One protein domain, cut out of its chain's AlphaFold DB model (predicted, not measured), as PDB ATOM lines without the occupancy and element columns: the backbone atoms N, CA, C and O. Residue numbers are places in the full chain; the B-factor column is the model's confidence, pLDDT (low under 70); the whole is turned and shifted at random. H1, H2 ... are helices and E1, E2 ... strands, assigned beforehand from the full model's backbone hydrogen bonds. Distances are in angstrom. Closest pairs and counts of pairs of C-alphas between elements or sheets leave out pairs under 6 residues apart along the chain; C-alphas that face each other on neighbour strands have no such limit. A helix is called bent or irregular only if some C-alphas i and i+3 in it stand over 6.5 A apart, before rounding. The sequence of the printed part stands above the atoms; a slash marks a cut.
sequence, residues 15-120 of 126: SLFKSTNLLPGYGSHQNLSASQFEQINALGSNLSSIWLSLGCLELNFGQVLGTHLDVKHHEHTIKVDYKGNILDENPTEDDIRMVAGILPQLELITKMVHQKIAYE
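AT A GLANCE: This is residues 15 to 120 of the 126 residues of an uncharacterized protein of Vibrio owensii CAIM 1854 = LMG 25443 (UniProt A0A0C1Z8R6). A small three-stranded sheet has one long helix, H2, passing it: arm H2a packs over one face and arm H2b runs on nearly straight beyond the sheet, where short H1 packs on it and residues 115 to 120 stick out. The long stretch of residues 22 to 44 has short pairings to E1. The printed part has 106 residues, with two named helices and three named strands that follow along the chain as H1, E1, E2, E3, H2; the class is mixed, helices and strands, with 56 residues in named elements, and the sheet E1 E2 E3 is a meander, each strand the antiparallel neighbour of the one before. It is compact, with a radius of gyration of the C-alphas of 13.8 A and spans of 38 by 35 by 25 A.

HOW THE PARTS SIT: Start at H1, residues 15 to 21, which only just is on the sheet and only grazes it, with 5 pairs of C-alphas within 10 A. In the hairpin of E1, residues 45 to 52, and E2, residues 56 to 62, look for N 48 and O 60 at 2.8 A. E1 bends by 52 degrees at residue 48. E2 and E3, residues 76 to 81, form a hairpin too, with N 59 and O 78 at 2.8 A. H2, residues 93 to 120, was assigned as one helix by its hydrogen bonds but is bent, C-alphas 101 and 104 being 6.6 A apart; its arms are H2a, 93 to 101, and H2b, 104 to 120, at a shallow tilt of 21 degrees. H2a is on the sheet at a height of 9.3 A; its closest C-alpha pair with E3 is Ile 78 and Asp 95, 6.9 A. H2b is not on the sheet but touches H1 at a steep tilt of 60 degrees, closest at the C-alphas of Phe 17 and Thr 110, 5.6 A. In H1, H2a and H2b every O i to N i+4 pair is within hydrogen-bond range.

IN THESE COORDINATES: Find C-alpha 15 at (166.278, 169.845, 137.108), where H1 begins. E1 is 20.0 A long, E2 19.6 A and E3 16.9 A; H2b runs 24.5 A to C-alpha 120 at (150.519, 154.773, 143.102).

THE WHOLE: The C-alphas of Asn 90 and Glu 120 are farthest apart, 44.1 A. The printed part has no cut; the links H1 to E1, E2 to E3 and E3 to H2 are long. Look for pLDDT under 70 at residues 24 to 28, 38, 63 to 75 and 114 to 120.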
ATOM      1  N   SER A  15     165.535 171.103 136.941       84.81
ATOM      2  CA  SER A  15     166.278 169.845 137.108       84.81
ATOM      3  C   SER A  15     165.352 168.651 137.340       84.81
ATOM      4  O   SER A  15     165.563 167.593 136.745       84.81
ATOM      5  N   LEU A  16     164.283 168.821 138.130       83.56
ATOM      6  CA  LEU A  16     163.281 167.768 138.332       83.56
ATOM      7  C   LEU A  16     162.492 167.492 137.044       83.56
ATOM      8  O   LEU A  16     162.191 166.338 136.732       83.56
ATOM      9  N   PHE A  17     162.178 168.542 136.278       86.62
ATOM     10  CA  PHE A  17     161.517 168.410 134.980       86.62
ATOM     11  C   PHE A  17     162.388 167.585 134.031       86.62
ATOM     12  O   PHE A  17     161.905 166.627 133.427       86.62
ATOM     13  N   LYS A  18     163.688 167.903 133.962       87.12
ATOM     14  CA  LYS A  18     164.681 167.156 133.188       87.12
ATOM     15  C   LYS A  18     164.719 165.691 133.597       87.12
ATOM     16  O   LYS A  18     164.551 164.836 132.740       87.12
ATOM     17  N   SER A  19     164.917 165.390 134.880       84.81
ATOM     18  CA  SER A  19     165.077 164.005 135.343       84.81
ATOM     19  C   SER A  19     163.814 163.162 135.179       84.81
ATOM     20  O   SER A  19     163.908 161.948 135.040       84.81
ATOM     21  N   THR A  20     162.639 163.792 135.227       83.19
ATOM     22  CA  THR A  20     161.351 163.099 135.074       83.19
ATOM     23  C   THR A  20     161.060 162.767 133.615       83.19
ATOM     24  O   THR A  20     160.470 161.728 133.333       83.19
ATOM     25  N   ASN A  21     161.456 163.643 132.691       84.00
ATOM     26  CA  ASN A  21     160.990 163.585 131.310       84.00
ATOM     27  C   ASN A  21     162.072 163.189 130.295       84.00
ATOM     28  O   ASN A  21     161.732 162.630 129.256       84.00
ATOM     29  N   LEU A  22     163.354 163.459 130.559       83.12
ATOM     30  CA  LEU A  22     164.450 163.110 129.654       83.12
ATOM     31  C   LEU A  22     164.892 161.661 129.884       83.12
ATOM     32  O   LEU A  22     165.436 161.323 130.937       83.12
ATOM     33  N   LEU A  23     164.685 160.808 128.884       79.94
ATOM     34  CA  LEU A  23     165.044 159.397 128.950       79.94
ATOM     35  C   LEU A  23     166.553 159.197 128.713       79.94
ATOM     36  O   LEU A  23     167.120 159.789 127.788       79.94
ATOM     37  N   PRO A  24     167.223 158.323 129.490       69.19
ATOM     38  CA  PRO A  24     168.609 157.949 129.227       69.19
ATOM     39  C   PRO A  24     168.781 157.400 127.802       69.19
ATOM     40  O   PRO A  24     168.004 156.559 127.359       69.19
ATOM     41  N   GLY A  25     169.804 157.870 127.083       66.75
ATOM     42  CA  GLY A  25     170.113 157.432 125.712       66.75
ATOM     43  C   GLY A  25     169.537 158.314 124.596       66.75
ATOM     44  O   GLY A  25     170.011 158.232 123.465       66.75
ATOM     45  N   TYR A  26     168.605 159.223 124.900       61.56
ATOM     46  CA  TYR A  26     168.134 160.239 123.952       61.56
ATOM     47  C   TYR A  26     169.063 161.460 124.009       61.56
ATOM     48  O   TYR A  26     168.852 162.409 124.756       61.56
ATOM     49  N   GLY A  27     170.171 161.382 123.268       55.84
ATOM     50  CA  GLY A  27     171.260 162.364 123.332       55.84
ATOM     51  C   GLY A  27     171.076 163.625 122.482       55.84
ATOM     52  O   GLY A  27     171.792 164.596 122.709       55.84
ATOM     53  N   SER A  28     170.157 163.634 121.514       62.94
ATOM     54  CA  SER A  28     170.096 164.703 120.506       62.94
ATOM     55  C   SER A  28     168.858 165.589 120.609       62.94
ATOM     56  O   SER A  28     169.035 166.795 120.683       62.94
ATOM     57  N   HIS A  29     167.643 165.037 120.660       79.00
ATOM     58  CA  HIS A  29     166.402 165.791 120.884       79.00
ATOM     59  C   HIS A  29     165.242 164.821 121.159       79.00
ATOM     60  O   HIS A  29     164.954 163.958 120.333       79.00
ATOM     61  N   GLN A  30     164.563 164.955 122.298       85.06
ATOM     62  CA  GLN A  30     163.398 164.151 122.670       85.06
ATOM     63  C   GLN A  30     162.143 165.024 122.690       85.06
ATOM     64  O   GLN A  30     162.067 165.970 123.467       85.06
ATOM     65  N   ASN A  31     161.140 164.691 121.879       85.81
ATOM     66  CA  ASN A  31     159.842 165.360 121.931       85.81
ATOM     67  C   ASN A  31     159.020 164.829 123.109       85.81
ATOM     68  O   ASN A  31     158.917 163.613 123.290       85.81
ATOM     69  N   LEU A  32     158.406 165.724 123.878       82.12
ATOM     70  CA  LEU A  32     157.435 165.334 124.890       82.12
ATOM     71  C   LEU A  32     156.052 165.100 124.293       82.12
ATOM     72  O   LEU A  32     155.644 165.741 123.323       82.12
ATOM     73  N   SER A  33     155.316 164.169 124.903       80.69
ATOM     74  CA  SER A  33     153.930 163.917 124.521       80.69
ATOM     75  C   SER A  33     153.094 165.156 124.813       80.69
ATOM     76  O   SER A  33     153.091 165.640 125.945       80.69
ATOM     77  N   ALA A  34     152.352 165.633 123.808       72.56
ATOM     78  CA  ALA A  34     151.512 166.823 123.930       72.56
ATOM     79  C   ALA A  34     150.536 166.729 125.107       72.56
ATOM     80  O   ALA A  34     150.380 167.699 125.838       72.56
ATOM     81  N   SER A  35     150.007 165.535 125.379       73.19
ATOM     82  CA  SER A  35     149.100 165.260 126.500       73.19
ATOM     83  C   SER A  35     149.625 165.647 127.885       73.19
ATOM     84  O   SER A  35     148.837 165.797 128.812       73.19
ATOM     85  N   GLN A  36     150.939 165.819 128.054       70.38
ATOM     86  CA  GLN A  36     151.537 166.241 129.324       70.38
ATOM     87  C   GLN A  36     151.481 167.760 129.542       70.38
ATOM     88  O   GLN A  36     151.616 168.211 130.675       70.38
ATOM     89  N   PHE A  37     151.317 168.541 128.475       74.69
ATOM     90  CA  PHE A  37     151.312 170.007 128.497       74.69
ATOM     91  C   PHE A  37     150.170 170.607 127.666       74.69
ATOM     92  O   PHE A  37     150.172 171.800 127.352       74.69
ATOM     93  N   GLU A  38     149.179 169.787 127.317       69.00
ATOM     94  CA  GLU A  38     147.918 170.243 126.754       69.00
ATOM     95  C   GLU A  38     147.346 171.330 127.676       69.00
ATOM     96  O   GLU A  38     147.297 171.152 128.890       69.00
ATOM     97  N   GLN A  39     146.922 172.454 127.087       72.31
ATOM     98  CA  GLN A  39     146.373 173.647 127.760       72.31
ATOM     99  C   GLN A  39     147.385 174.658 128.318       72.31
ATOM    100  O   GLN A  39     146.966 175.703 128.815       72.31
ATOM    101  N   ILE A  40     148.695 174.428 128.187       82.06
ATOM    102  CA  ILE A  40     149.666 175.469 128.528       82.06
ATOM    103  C   ILE A  40     149.591 176.608 127.495       82.06
ATOM    104  O   ILE A  40     149.882 176.421 126.311       82.06
ATOM    105  N   ASN A  41     149.236 177.807 127.962       79.06
ATOM    106  CA  ASN A  41     149.152 179.028 127.161       79.06
ATOM    107  C   ASN A  41     149.994 180.149 127.788       79.06
ATOM    108  O   ASN A  41     150.043 180.291 129.013       79.06
ATOM    109  N   ALA A  42     150.624 180.964 126.943       76.00
ATOM    110  CA  ALA A  42     151.219 182.234 127.334       76.00
ATOM    111  C   ALA A  42     150.929 183.309 126.284       76.00
ATOM    112  O   ALA A  42     151.132 183.095 125.091       76.00
ATOM    113  N   LEU A  43     150.477 184.481 126.742       75.81
ATOM    114  CA  LEU A  43     150.173 185.642 125.894       75.81
ATOM    115  C   LEU A  43     149.243 185.322 124.704       75.81
ATOM    116  O   LEU A  43     149.390 185.886 123.625       75.81
ATOM    117  N   GLY A  44     148.290 184.401 124.880       74.81
ATOM    118  CA  GLY A  44     147.365 183.997 123.817       74.81
ATOM    119  C   GLY A  44     147.929 182.960 122.842       74.81
ATOM    120  O   GLY A  44     147.179 182.472 122.002       74.81
ATOM    121  N   SER A  45     149.192 182.550 122.993       77.62
ATOM    122  CA  SER A  45     149.827 181.488 122.204       77.62
ATOM    123  C   SER A  45     149.883 180.175 122.982       77.62
ATOM    124  O   SER A  45     150.249 180.150 124.159       77.62
ATOM    125  N   ASN A  46     149.536 179.064 122.330       82.69
ATOM    126  CA  ASN A  46     149.572 177.743 122.957       82.69
ATOM    127  C   ASN A  46     150.951 177.103 122.797       82.69
ATOM    128  O   ASN A  46     151.586 177.217 121.747       82.69
ATOM    129  N   LEU A  47     151.389 176.371 123.821       85.44
ATOM    130  CA  LEU A  47     152.579 175.536 123.736       85.44
ATOM    131  C   LEU A  47     152.260 174.282 122.904       85.44
ATOM    132  O   LEU A  47     151.501 173.409 123.313       85.44
ATOM    133  N   SER A  48     152.829 174.206 121.702       82.19
ATOM    134  CA  SER A  48     152.536 173.181 120.684       82.19
ATOM    135  C   SER A  48     153.442 171.945 120.770       82.19
ATOM    136  O   SER A  48     153.084 170.835 120.348       82.19
ATOM    137  N   SER A  49     154.662 172.130 121.272       85.81
ATOM    138  CA  SER A  49     155.604 171.051 121.564       85.81
ATOM    139  C   SER A  49     156.715 171.523 122.486       85.81
ATOM    140  O   SER A  49     157.048 172.708 122.514       85.81
ATOM    141  N   ILE A  50     157.302 170.561 123.192       89.06
ATOM    142  CA  ILE A  50     158.512 170.749 123.981       89.06
ATOM    143  C   ILE A  50     159.515 169.701 123.523       89.06
ATOM    144  O   ILE A  50     159.244 168.501 123.627       89.06
ATOM    145  N   TRP A  51     160.675 170.148 123.055       90.00
ATOM    146  CA  TRP A  51     161.806 169.262 122.796       90.00
ATOM    147  C   TRP A  51     162.834 169.389 123.906       90.00
ATOM    148  O   TRP A  51     163.133 170.484 124.371       90.00
ATOM    149  N   LEU A  52     163.379 168.259 124.338       90.25
ATOM    150  CA  LEU A  52     164.386 168.178 125.385       90.25
ATOM    151  C   LEU A  52     165.720 167.764 124.789       90.25
ATOM    152  O   LEU A  52     165.791 166.819 124.006       90.25
ATOM    153  N   SER A  53     166.786 168.423 125.217       88.88
ATOM    154  CA  SER A  53     168.161 168.010 124.960       88.88
ATOM    155  C   SER A  53     168.929 167.922 126.277       88.88
ATOM    156  O   SER A  53     168.418 168.227 127.352       88.88
ATOM    157  N   LEU A  54     170.203 167.531 126.236       85.31
ATOM    158  CA  LEU A  54     171.027 167.522 127.448       85.31
ATOM    159  C   LEU A  54     171.203 168.923 128.063       85.31
ATOM    160  O   LEU A  54     171.376 169.030 129.282       85.31
ATOM    161  N   GLY A  55     171.169 169.974 127.238       86.12
ATOM    162  CA  GLY A  55     171.483 171.344 127.645       86.12
ATOM    163  C   GLY A  55     170.274 172.261 127.815       86.12
ATOM    164  O   GLY A  55     170.362 173.220 128.579       86.12
ATOM    165  N   CYS A  56     169.160 171.986 127.136       90.81
ATOM    166  CA  CYS A  56     168.037 172.917 127.082       90.81
ATOM    167  C   CYS A  56     166.693 172.252 126.773       90.81
ATOM    168  O   CYS A  56     166.615 171.091 126.367       90.81
ATOM    169  N   LEU A  57     165.645 173.051 126.941       91.56
ATOM    170  CA  LEU A  57     164.314 172.831 126.408       91.56
ATOM    171  C   LEU A  57     164.100 173.765 125.212       91.56
ATOM    172  O   LEU A  57     164.446 174.946 125.283       91.56
ATOM    173  N   GLU A  58     163.488 173.262 124.148       92.25
ATOM    174  CA  GLU A  58     162.933 174.077 123.066       92.25
ATOM    175  C   GLU A  58     161.415 174.146 123.249       92.25
ATOM    176  O   GLU A  58     160.717 173.135 123.139       92.25
ATOM    177  N   LEU A  59     160.917 175.337 123.579       91.25
ATOM    178  CA  LEU A  59     159.502 175.636 123.768       91.25
ATOM    179  C   LEU A  59     158.949 176.180 122.454       91.25
ATOM    180  O   LEU A  59     159.307 177.284 122.047       91.25
ATOM    181  N   ASN A  60     158.093 175.414 121.785       89.06
ATOM    182  CA  ASN A  60     157.511 175.834 120.514       89.06
ATOM    183  C   ASN A  60     156.066 176.283 120.699       89.06
ATOM    184  O   ASN A  60     155.213 175.501 121.125       89.06
ATOM    185  N   PHE A  61     155.768 177.500 120.277       85.69
ATOM    186  CA  PHE A  61     154.463 178.134 120.369       85.69
ATOM    187  C   PHE A  61     153.792 178.234 118.999       85.69
ATOM    188  O   PHE A  61     154.457 178.340 117.966       85.69
ATOM    189  N   GLY A  62     152.463 178.204 119.009       78.12
ATOM    190  CA  GLY A  62     151.637 178.511 117.847       78.12
ATOM    191  C   GLY A  62     150.180 178.107 118.041       78.12
ATOM    192  O   GLY A  62     149.757 177.743 119.144       78.12
ATOM    193  N   GLN A  63     149.393 178.175 116.971       66.06
ATOM    194  CA  GLN A  63     147.988 177.775 117.009       66.06
ATOM    195  C   GLN A  63     147.822 176.251 116.964       66.06
ATOM    196  O   GLN A  63     148.373 175.562 116.106       66.06
ATOM    197  N   VAL A  64     146.998 175.723 117.874       56.94
ATOM    198  CA  VAL A  64     146.503 174.342 117.810       56.94
ATOM    199  C   VAL A  64     145.272 174.355 116.907       56.94
ATOM    200  O   VAL A  64     144.154 174.592 117.362       56.94
ATOM    201  N   LEU A  65     145.484 174.181 115.605       52.00
ATOM    202  CA  LEU A  65     144.405 174.142 114.623       52.00
ATOM    203  C   LEU A  65     143.740 172.755 114.631       52.00
ATOM    204  O   LEU A  65     144.131 171.865 113.887       52.00
ATOM    205  N   GLY A  66     142.712 172.594 115.467       47.41
ATOM    206  CA  GLY A  66     141.712 171.529 115.340       47.41
ATOM    207  C   GLY A  66     142.084 170.139 115.874       47.41
ATOM    208  O   GLY A  66     143.240 169.770 116.070       47.41
ATOM    209  N   THR A  67     141.036 169.358 116.145       49.19
ATOM    210  CA  THR A  67     141.104 167.950 116.543       49.19
ATOM    211  C   THR A  67     141.405 167.092 115.318       49.19
ATOM    212  O   THR A  67     140.605 167.084 114.387       49.19
ATOM    213  N   HIS A  68     142.501 166.334 115.382       42.56
ATOM    214  CA  HIS A  68     143.043 165.415 114.369       42.56
ATOM    215  C   HIS A  68     144.139 166.004 113.473       42.56
ATOM    216  O   HIS A  68     143.861 166.600 112.446       42.56
ATOM    217  N   LEU A  69     145.376 165.704 113.890       47.03
ATOM    218  CA  LEU A  69     146.568 165.430 113.078       47.03
ATOM    219  C   LEU A  69     146.997 166.497 112.043       47.03
ATOM    220  O   LEU A  69     146.318 166.786 111.068       47.03
ATOM    221  N   ASP A  70     148.244 166.944 112.220       46.16
ATOM    222  CA  ASP A  70     149.192 167.278 111.144       46.16
ATOM    223  C   ASP A  70     149.392 168.711 110.644       46.16
ATOM    224  O   ASP A  70     150.085 168.895 109.647       46.16
ATOM    225  N   VAL A  71     149.010 169.751 111.392       43.16
ATOM    226  CA  VAL A  71     149.661 171.060 111.178       43.16
ATOM    227  C   VAL A  71     150.024 171.731 112.499       43.16
ATOM    228  O   VAL A  71     149.279 172.541 113.045       43.16
ATOM    229  N   LYS A  72     151.211 171.406 113.026       51.75
ATOM    230  CA  LYS A  72     151.852 172.248 114.043       51.75
ATOM    231  C   LYS A  72     152.434 173.465 113.333       51.75
ATOM    232  O   LYS A  72     153.532 173.396 112.789       51.75
ATOM    233  N   HIS A  73     151.708 174.579 113.322       53.03
ATOM    234  CA  HIS A  73     152.340 175.859 113.031       53.03
ATOM    235  C   HIS A  73     153.235 176.204 114.223       53.03
ATOM    236  O   HIS A  73     152.747 176.564 115.288       53.03
ATOM    237  N   HIS A  74     154.547 176.023 114.066       61.12
ATOM    238  CA  HIS A  74     155.530 176.595 114.978       61.12
ATOM    239  C   HIS A  74     155.721 178.051 114.567       61.12
ATOM    240  O   HIS A  74     156.515 178.358 113.684       61.12
ATOM    241  N   GLU A  75     154.911 178.930 115.146       68.94
ATOM    242  CA  GLU A  75     154.998 180.369 114.891       68.94
ATOM    243  C   GLU A  75     156.216 180.964 115.595       68.94
ATOM    244  O   GLU A  75     156.793 181.935 115.113       68.94
ATOM    245  N   HIS A  76     156.621 180.359 116.716       85.94
ATOM    246  CA  HIS A  76     157.686 180.891 117.547       85.94
ATOM    247  C   HIS A  76     158.375 179.809 118.384       85.94
ATOM    248  O   HIS A  76     157.706 178.956 118.965       85.94
ATOM    249  N   THR A  77     159.702 179.849 118.486       90.25
ATOM    250  CA  THR A  77     160.495 178.883 119.264       90.25
ATOM    251  C   THR A  77     161.394 179.616 120.243       90.25
ATOM    252  O   THR A  77     162.200 180.446 119.837       90.25
ATOM    253  N   ILE A  78     161.324 179.249 121.523       91.75
ATOM    254  CA  ILE A  78     162.182 179.803 122.572       91.75
ATOM    255  C   ILE A  78     163.008 178.682 123.198       91.75
ATOM    256  O   ILE A  78     162.462 177.702 123.707       91.75
ATOM    257  N   LYS A  79     164.336 178.829 123.195       93.00
ATOM    258  CA  LYS A  79     165.243 177.892 123.870       93.00
ATOM    259  C   LYS A  79     165.548 178.373 125.278       93.00
ATOM    260  O   LYS A  79     165.957 179.518 125.460       93.00
ATOM    261  N   VAL A  80     165.393 177.492 126.258       92.38
ATOM    262  CA  VAL A  80     165.611 177.798 127.676       92.38
ATOM    263  C   VAL A  80     166.496 176.721 128.296       92.38
ATOM    264  O   VAL A  80     166.289 175.535 128.048       92.38
ATOM    265  N   ASP A  81     167.498 177.092 129.090       90.94
ATOM    266  CA  ASP A  81     168.245 176.111 129.879       90.94
ATOM    267  C   ASP A  81     167.422 175.575 131.063       90.94
ATOM    268  O   ASP A  81     166.367 176.091 131.436       90.94
ATOM    269  N   TYR A  82     167.928 174.530 131.715       88.75
ATOM    270  CA  TYR A  82     167.260 173.944 132.884       88.75
ATOM    271  C   TYR A  82     167.319 174.814 134.152       88.75
ATOM    272  O   TYR A  82     166.792 174.417 135.187       88.75
ATOM    273  N   LYS A  83     167.946 175.991 134.079       87.38
ATOM    274  CA  LYS A  83     167.961 177.013 135.133       87.38
ATOM    275  C   LYS A  83     166.996 178.168 134.820       87.38
ATOM    276  O   LYS A  83     167.024 179.180 135.520       87.38
ATOM    277  N   GLY A  84     166.189 178.039 133.762       86.38
ATOM    278  CA  GLY A  84     165.193 179.024 133.353       86.38
ATOM    279  C   GLY A  84     165.740 180.209 132.552       86.38
ATOM    280  O   GLY A  84     165.023 181.193 132.381       86.38
ATOM    281  N   ASN A  85     166.983 180.157 132.064       88.38
ATOM    282  CA  ASN A  85     167.556 181.231 131.251       88.38
ATOM    283  C   ASN A  85     167.238 181.024 129.774       88.38
ATOM    284  O   ASN A  85     167.471 179.942 129.235       88.38
ATOM    285  N   ILE A  86     166.778 182.081 129.107       91.25
ATOM    286  CA  ILE A  86     166.625 182.087 127.651       91.25
ATOM    287  C   ILE A  86     168.017 182.059 127.015       91.25
ATOM    288  O   ILE A  86     168.908 182.799 127.430       91.25
ATOM    289  N   LEU A  87     168.201 181.170 126.040       90.81
ATOM    290  CA  LEU A  87     169.475 180.927 125.360       90.81
ATOM    291  C   LEU A  87     169.643 181.726 124.063       90.81
ATOM    292  O   LEU A  87     170.698 181.640 123.440       90.81
ATOM    293  N   ASP A  88     168.620 182.473 123.655       87.94
ATOM    294  CA  ASP A  88     168.730 183.445 122.569       87.94
ATOM    295  C   ASP A  88     169.663 184.598 122.979       87.94
ATOM    296  O   ASP A  88     169.659 185.035 124.132       87.94
ATOM    297  N   GLU A  89     170.466 185.092 122.039       81.81
ATOM    298  CA  GLU A  89     171.351 186.238 122.256       81.81
ATOM    299  C   GLU A  89     170.562 187.546 122.408       81.81
ATOM    300  O   GLU A  89     171.004 188.444 123.125       81.81
ATOM    301  N   ASN A  90     169.396 187.653 121.759       84.81
ATOM    302  CA  ASN A  90     168.561 188.853 121.765       84.81
ATOM    303  C   ASN A  90     167.079 188.511 122.008       84.81
ATOM    304  O   ASN A  90     166.251 188.742 121.126       84.81
ATOM    305  N   PRO A  91     166.720 187.999 123.202       86.88
ATOM    306  CA  PRO A  91     165.338 187.662 123.506       86.88
ATOM    307  C   PRO A  91     164.461 188.916 123.498       86.88
ATOM    308  O   PRO A  91     164.812 189.954 124.078       86.88
ATOM    309  N   THR A  92     163.297 188.808 122.865       89.25
ATOM    310  CA  THR A  92     162.281 189.858 122.868       89.25
ATOM    311  C   THR A  92     161.637 189.990 124.253       89.25
ATOM    312  O   THR A  92     161.752 189.114 125.115       89.25
ATOM    313  N   GLU A  93     160.950 191.105 124.510       87.62
ATOM    314  CA  GLU A  93     160.190 191.252 125.758       87.62
ATOM    315  C   GLU A  93     159.061 190.214 125.862       87.62
ATOM    316  O   GLU A  93     158.785 189.709 126.953       87.62
ATOM    317  N   ASP A  94     158.469 189.844 124.726       87.75
ATOM    318  CA  ASP A  94     157.459 188.796 124.655       87.75
ATOM    319  C   ASP A  94     158.056 187.426 124.981       87.75
ATOM    320  O   ASP A  94     157.438 186.688 125.742       87.75
ATOM    321  N   ASP A  95     159.285 187.119 124.551       88.62
ATOM    322  CA  ASP A  95     159.964 185.861 124.907       88.62
ATOM    323  C   ASP A  95     160.135 185.735 126.416       88.62
ATOM    324  O   ASP A  95     159.828 184.704 127.016       88.62
ATOM    325  N   ILE A  96     160.598 186.818 127.042       88.44
ATOM    326  CA  ILE A  96     160.812 186.889 128.487       88.44
ATOM    327  C   ILE A  96     159.487 186.671 129.221       88.44
ATOM    328  O   ILE A  96     159.431 185.893 130.174       88.44
ATOM    329  N   ARG A  97     158.412 187.325 128.770       86.44
ATOM    330  CA  ARG A  97     157.073 187.196 129.360       86.44
ATOM    331  C   ARG A  97     156.471 185.809 129.134       86.44
ATOM    332  O   ARG A  97     155.884 185.255 130.062       86.44
ATOM    333  N   MET A  98     156.635 185.236 127.942       88.50
ATOM    334  CA  MET A  98     156.186 183.881 127.626       88.50
ATOM    335  C   MET A  98     156.883 182.876 128.532       88.50
ATOM    336  O   MET A  98     156.218 182.130 129.244       88.50
ATOM    337  N   VAL A  99     158.215 182.906 128.593       88.94
ATOM    338  CA  VAL A  99     158.997 182.010 129.451       88.94
ATOM    339  C   VAL A  99     158.619 182.187 130.920       88.94
ATOM    340  O   VAL A  99     158.346 181.193 131.592       88.94
ATOM    341  N   ALA A 100     158.484 183.423 131.407       86.31
ATOM    342  CA  ALA A 100     158.034 183.688 132.775       86.31
ATOM    343  C   ALA A 100     156.647 183.092 133.084       86.31
ATOM    344  O   ALA A 100     156.408 182.655 134.208       86.31
ATOM    345  N   GLY A 101     155.745 183.038 132.099       85.00
ATOM    346  CA  GLY A 101     154.440 182.392 132.233       85.00
ATOM    347  C   GLY A 101     154.485 180.861 132.145       85.00
ATOM    348  O   GLY A 101     153.688 180.192 132.804       85.00
ATOM    349  N   ILE A 102     155.405 180.292 131.358       87.88
ATOM    350  CA  ILE A 102     155.472 178.847 131.080       87.88
ATOM    351  C   ILE A 102     156.248 178.062 132.136       87.88
ATOM    352  O   ILE A 102     155.779 177.007 132.571       87.88
ATOM    353  N   LEU A 103     157.420 178.539 132.561       88.56
ATOM    354  CA  LEU A 103     158.285 177.776 133.473       88.56
ATOM    355  C   LEU A 103     157.591 177.356 134.787       88.56
ATOM    356  O   LEU A 103     157.727 176.182 135.147       88.56
ATOM    357  N   PRO A 104     156.784 178.210 135.460       84.75
ATOM    358  CA  PRO A 104     156.035 177.787 136.645       84.75
ATOM    359  C   PRO A 104     155.058 176.636 136.366       84.75
ATOM    360  O   PRO A 104     154.897 175.740 137.196       84.75
ATOM    361  N   GLN A 105     154.401 176.648 135.202       86.19
ATOM    362  CA  GLN A 105     153.425 175.619 134.828       86.19
ATOM    363  C   GLN A 105     154.121 174.272 134.595       86.19
ATOM    364  O   GLN A 105     153.656 173.246 135.088       86.19
ATOM    365  N   LEU A 106     155.276 174.274 133.920       86.94
ATOM    366  CA  LEU A 106     156.082 173.066 133.699       86.94
ATOM    367  C   LEU A 106     156.596 172.462 135.013       86.94
ATOM    368  O   LEU A 106     156.566 171.240 135.201       86.94
ATOM    369  N   GLU A 107     157.041 173.310 135.940       84.31
ATOM    370  CA  GLU A 107     157.469 172.876 137.268       84.31
ATOM    371  C   GLU A 107     156.308 172.238 138.050       84.31
ATOM    372  O   GLU A 107     156.465 171.157 138.626       84.31
ATOM    373  N   LEU A 108     155.126 172.865 138.030       82.06
ATOM    374  CA  LEU A 108     153.929 172.356 138.701       82.06
ATOM    375  C   LEU A 108     153.485 171.002 138.133       82.06
ATOM    376  O   LEU A 108     153.286 170.059 138.899       82.06
ATOM    377  N   ILE A 109     153.390 170.884 136.805       81.19
ATOM    378  CA  ILE A 109     153.021 169.635 136.121       81.19
ATOM    379  C   ILE A 109     153.970 168.510 136.526       81.19
ATOM    380  O   ILE A 109     153.531 167.417 136.887       81.19
ATOM    381  N   THR A 110     155.273 168.788 136.549       81.62
ATOM    382  CA  THR A 110     156.275 167.794 136.953       81.62
ATOM    383  C   THR A 110     156.062 167.336 138.389       81.62
ATOM    384  O   THR A 110     156.077 166.134 138.657       81.62
ATOM    385  N   LYS A 111     155.827 168.270 139.319       79.94
ATOM    386  CA  LYS A 111     155.558 167.939 140.726       79.94
ATOM    387  C   LYS A 111     154.298 167.082 140.866       79.94
ATOM    388  O   LYS A 111     154.321 166.107 141.612       79.94
ATOM    389  N   MET A 112     153.236 167.393 140.122       76.06
ATOM    390  CA  MET A 112     151.988 166.620 140.134       76.06
ATOM    391  C   MET A 112     152.177 165.198 139.594       76.06
ATOM    392  O   MET A 112     151.722 164.240 140.218       76.06
ATOM    393  N   VAL A 113     152.892 165.038 138.475       72.75
ATOM    394  CA  VAL A 113     153.218 163.716 137.911       72.75
ATOM    395  C   VAL A 113     154.056 162.903 138.900       72.75
ATOM    396  O   VAL A 113     153.755 161.737 139.155       72.75
ATOM    397  N   HIS A 114     155.064 163.523 139.516       68.81
ATOM    398  CA  HIS A 114     155.933 162.853 140.480       68.81
ATOM    399  C   HIS A 114     155.177 162.411 141.747       68.81
ATOM    400  O   HIS A 114     155.383 161.299 142.233       68.81
ATOM    401  N   GLN A 115     154.263 163.242 142.262       64.19
ATOM    402  CA  GLN A 115     153.412 162.896 143.408       64.19
ATOM    403  C   GLN A 115     152.431 161.766 143.089       64.19
ATOM    404  O   GLN A 115     152.255 160.871 143.914       64.19
ATOM    405  N   LYS A 116     151.830 161.768 141.893       60.91
ATOM    406  CA  LYS A 116     150.942 160.686 141.450       60.91
ATOM    407  C   LYS A 116     151.682 159.347 141.401       60.91
ATOM    408  O   LYS A 116     151.208 158.372 141.972       60.91
ATOM    409  N   ILE A 117     152.885 159.324 140.823       59.69
ATOM    410  CA  ILE A 117     153.734 158.122 140.783       59.69
ATOM    411  C   ILE A 117     154.110 157.661 142.200       59.69
ATOM    412  O   ILE A 117     154.117 156.465 142.473       59.69
ATOM    413  N   ALA A 118     154.419 158.587 143.113       59.84
ATOM    414  CA  ALA A 118     154.745 158.250 144.499       59.84
ATOM    415  C   ALA A 118     153.544 157.675 145.273       59.84
ATOM    416  O   ALA A 118     153.731 156.795 146.110       59.84
ATOM    417  N   TYR A 119     152.330 158.149 144.989       57.38
ATOM    418  CA  TYR A 119     151.095 157.658 145.604       57.38
ATOM    419  C   TYR A 119     150.661 156.288 145.056       57.38
ATOM    420  O   TYR A 119     150.135 155.466 145.802       57.38
ATOM    421  N   GLU A 120     150.894 156.029 143.768       57.94
ATOM    422  CA  GLU A 120     150.519 154.773 143.102       57.94
ATOM    423  C   GLU A 120     151.511 153.625 143.346       57.94
ATOM    424  O   GLU A 120     151.201 152.473 143.039       57.94
TER     425      GLU A 120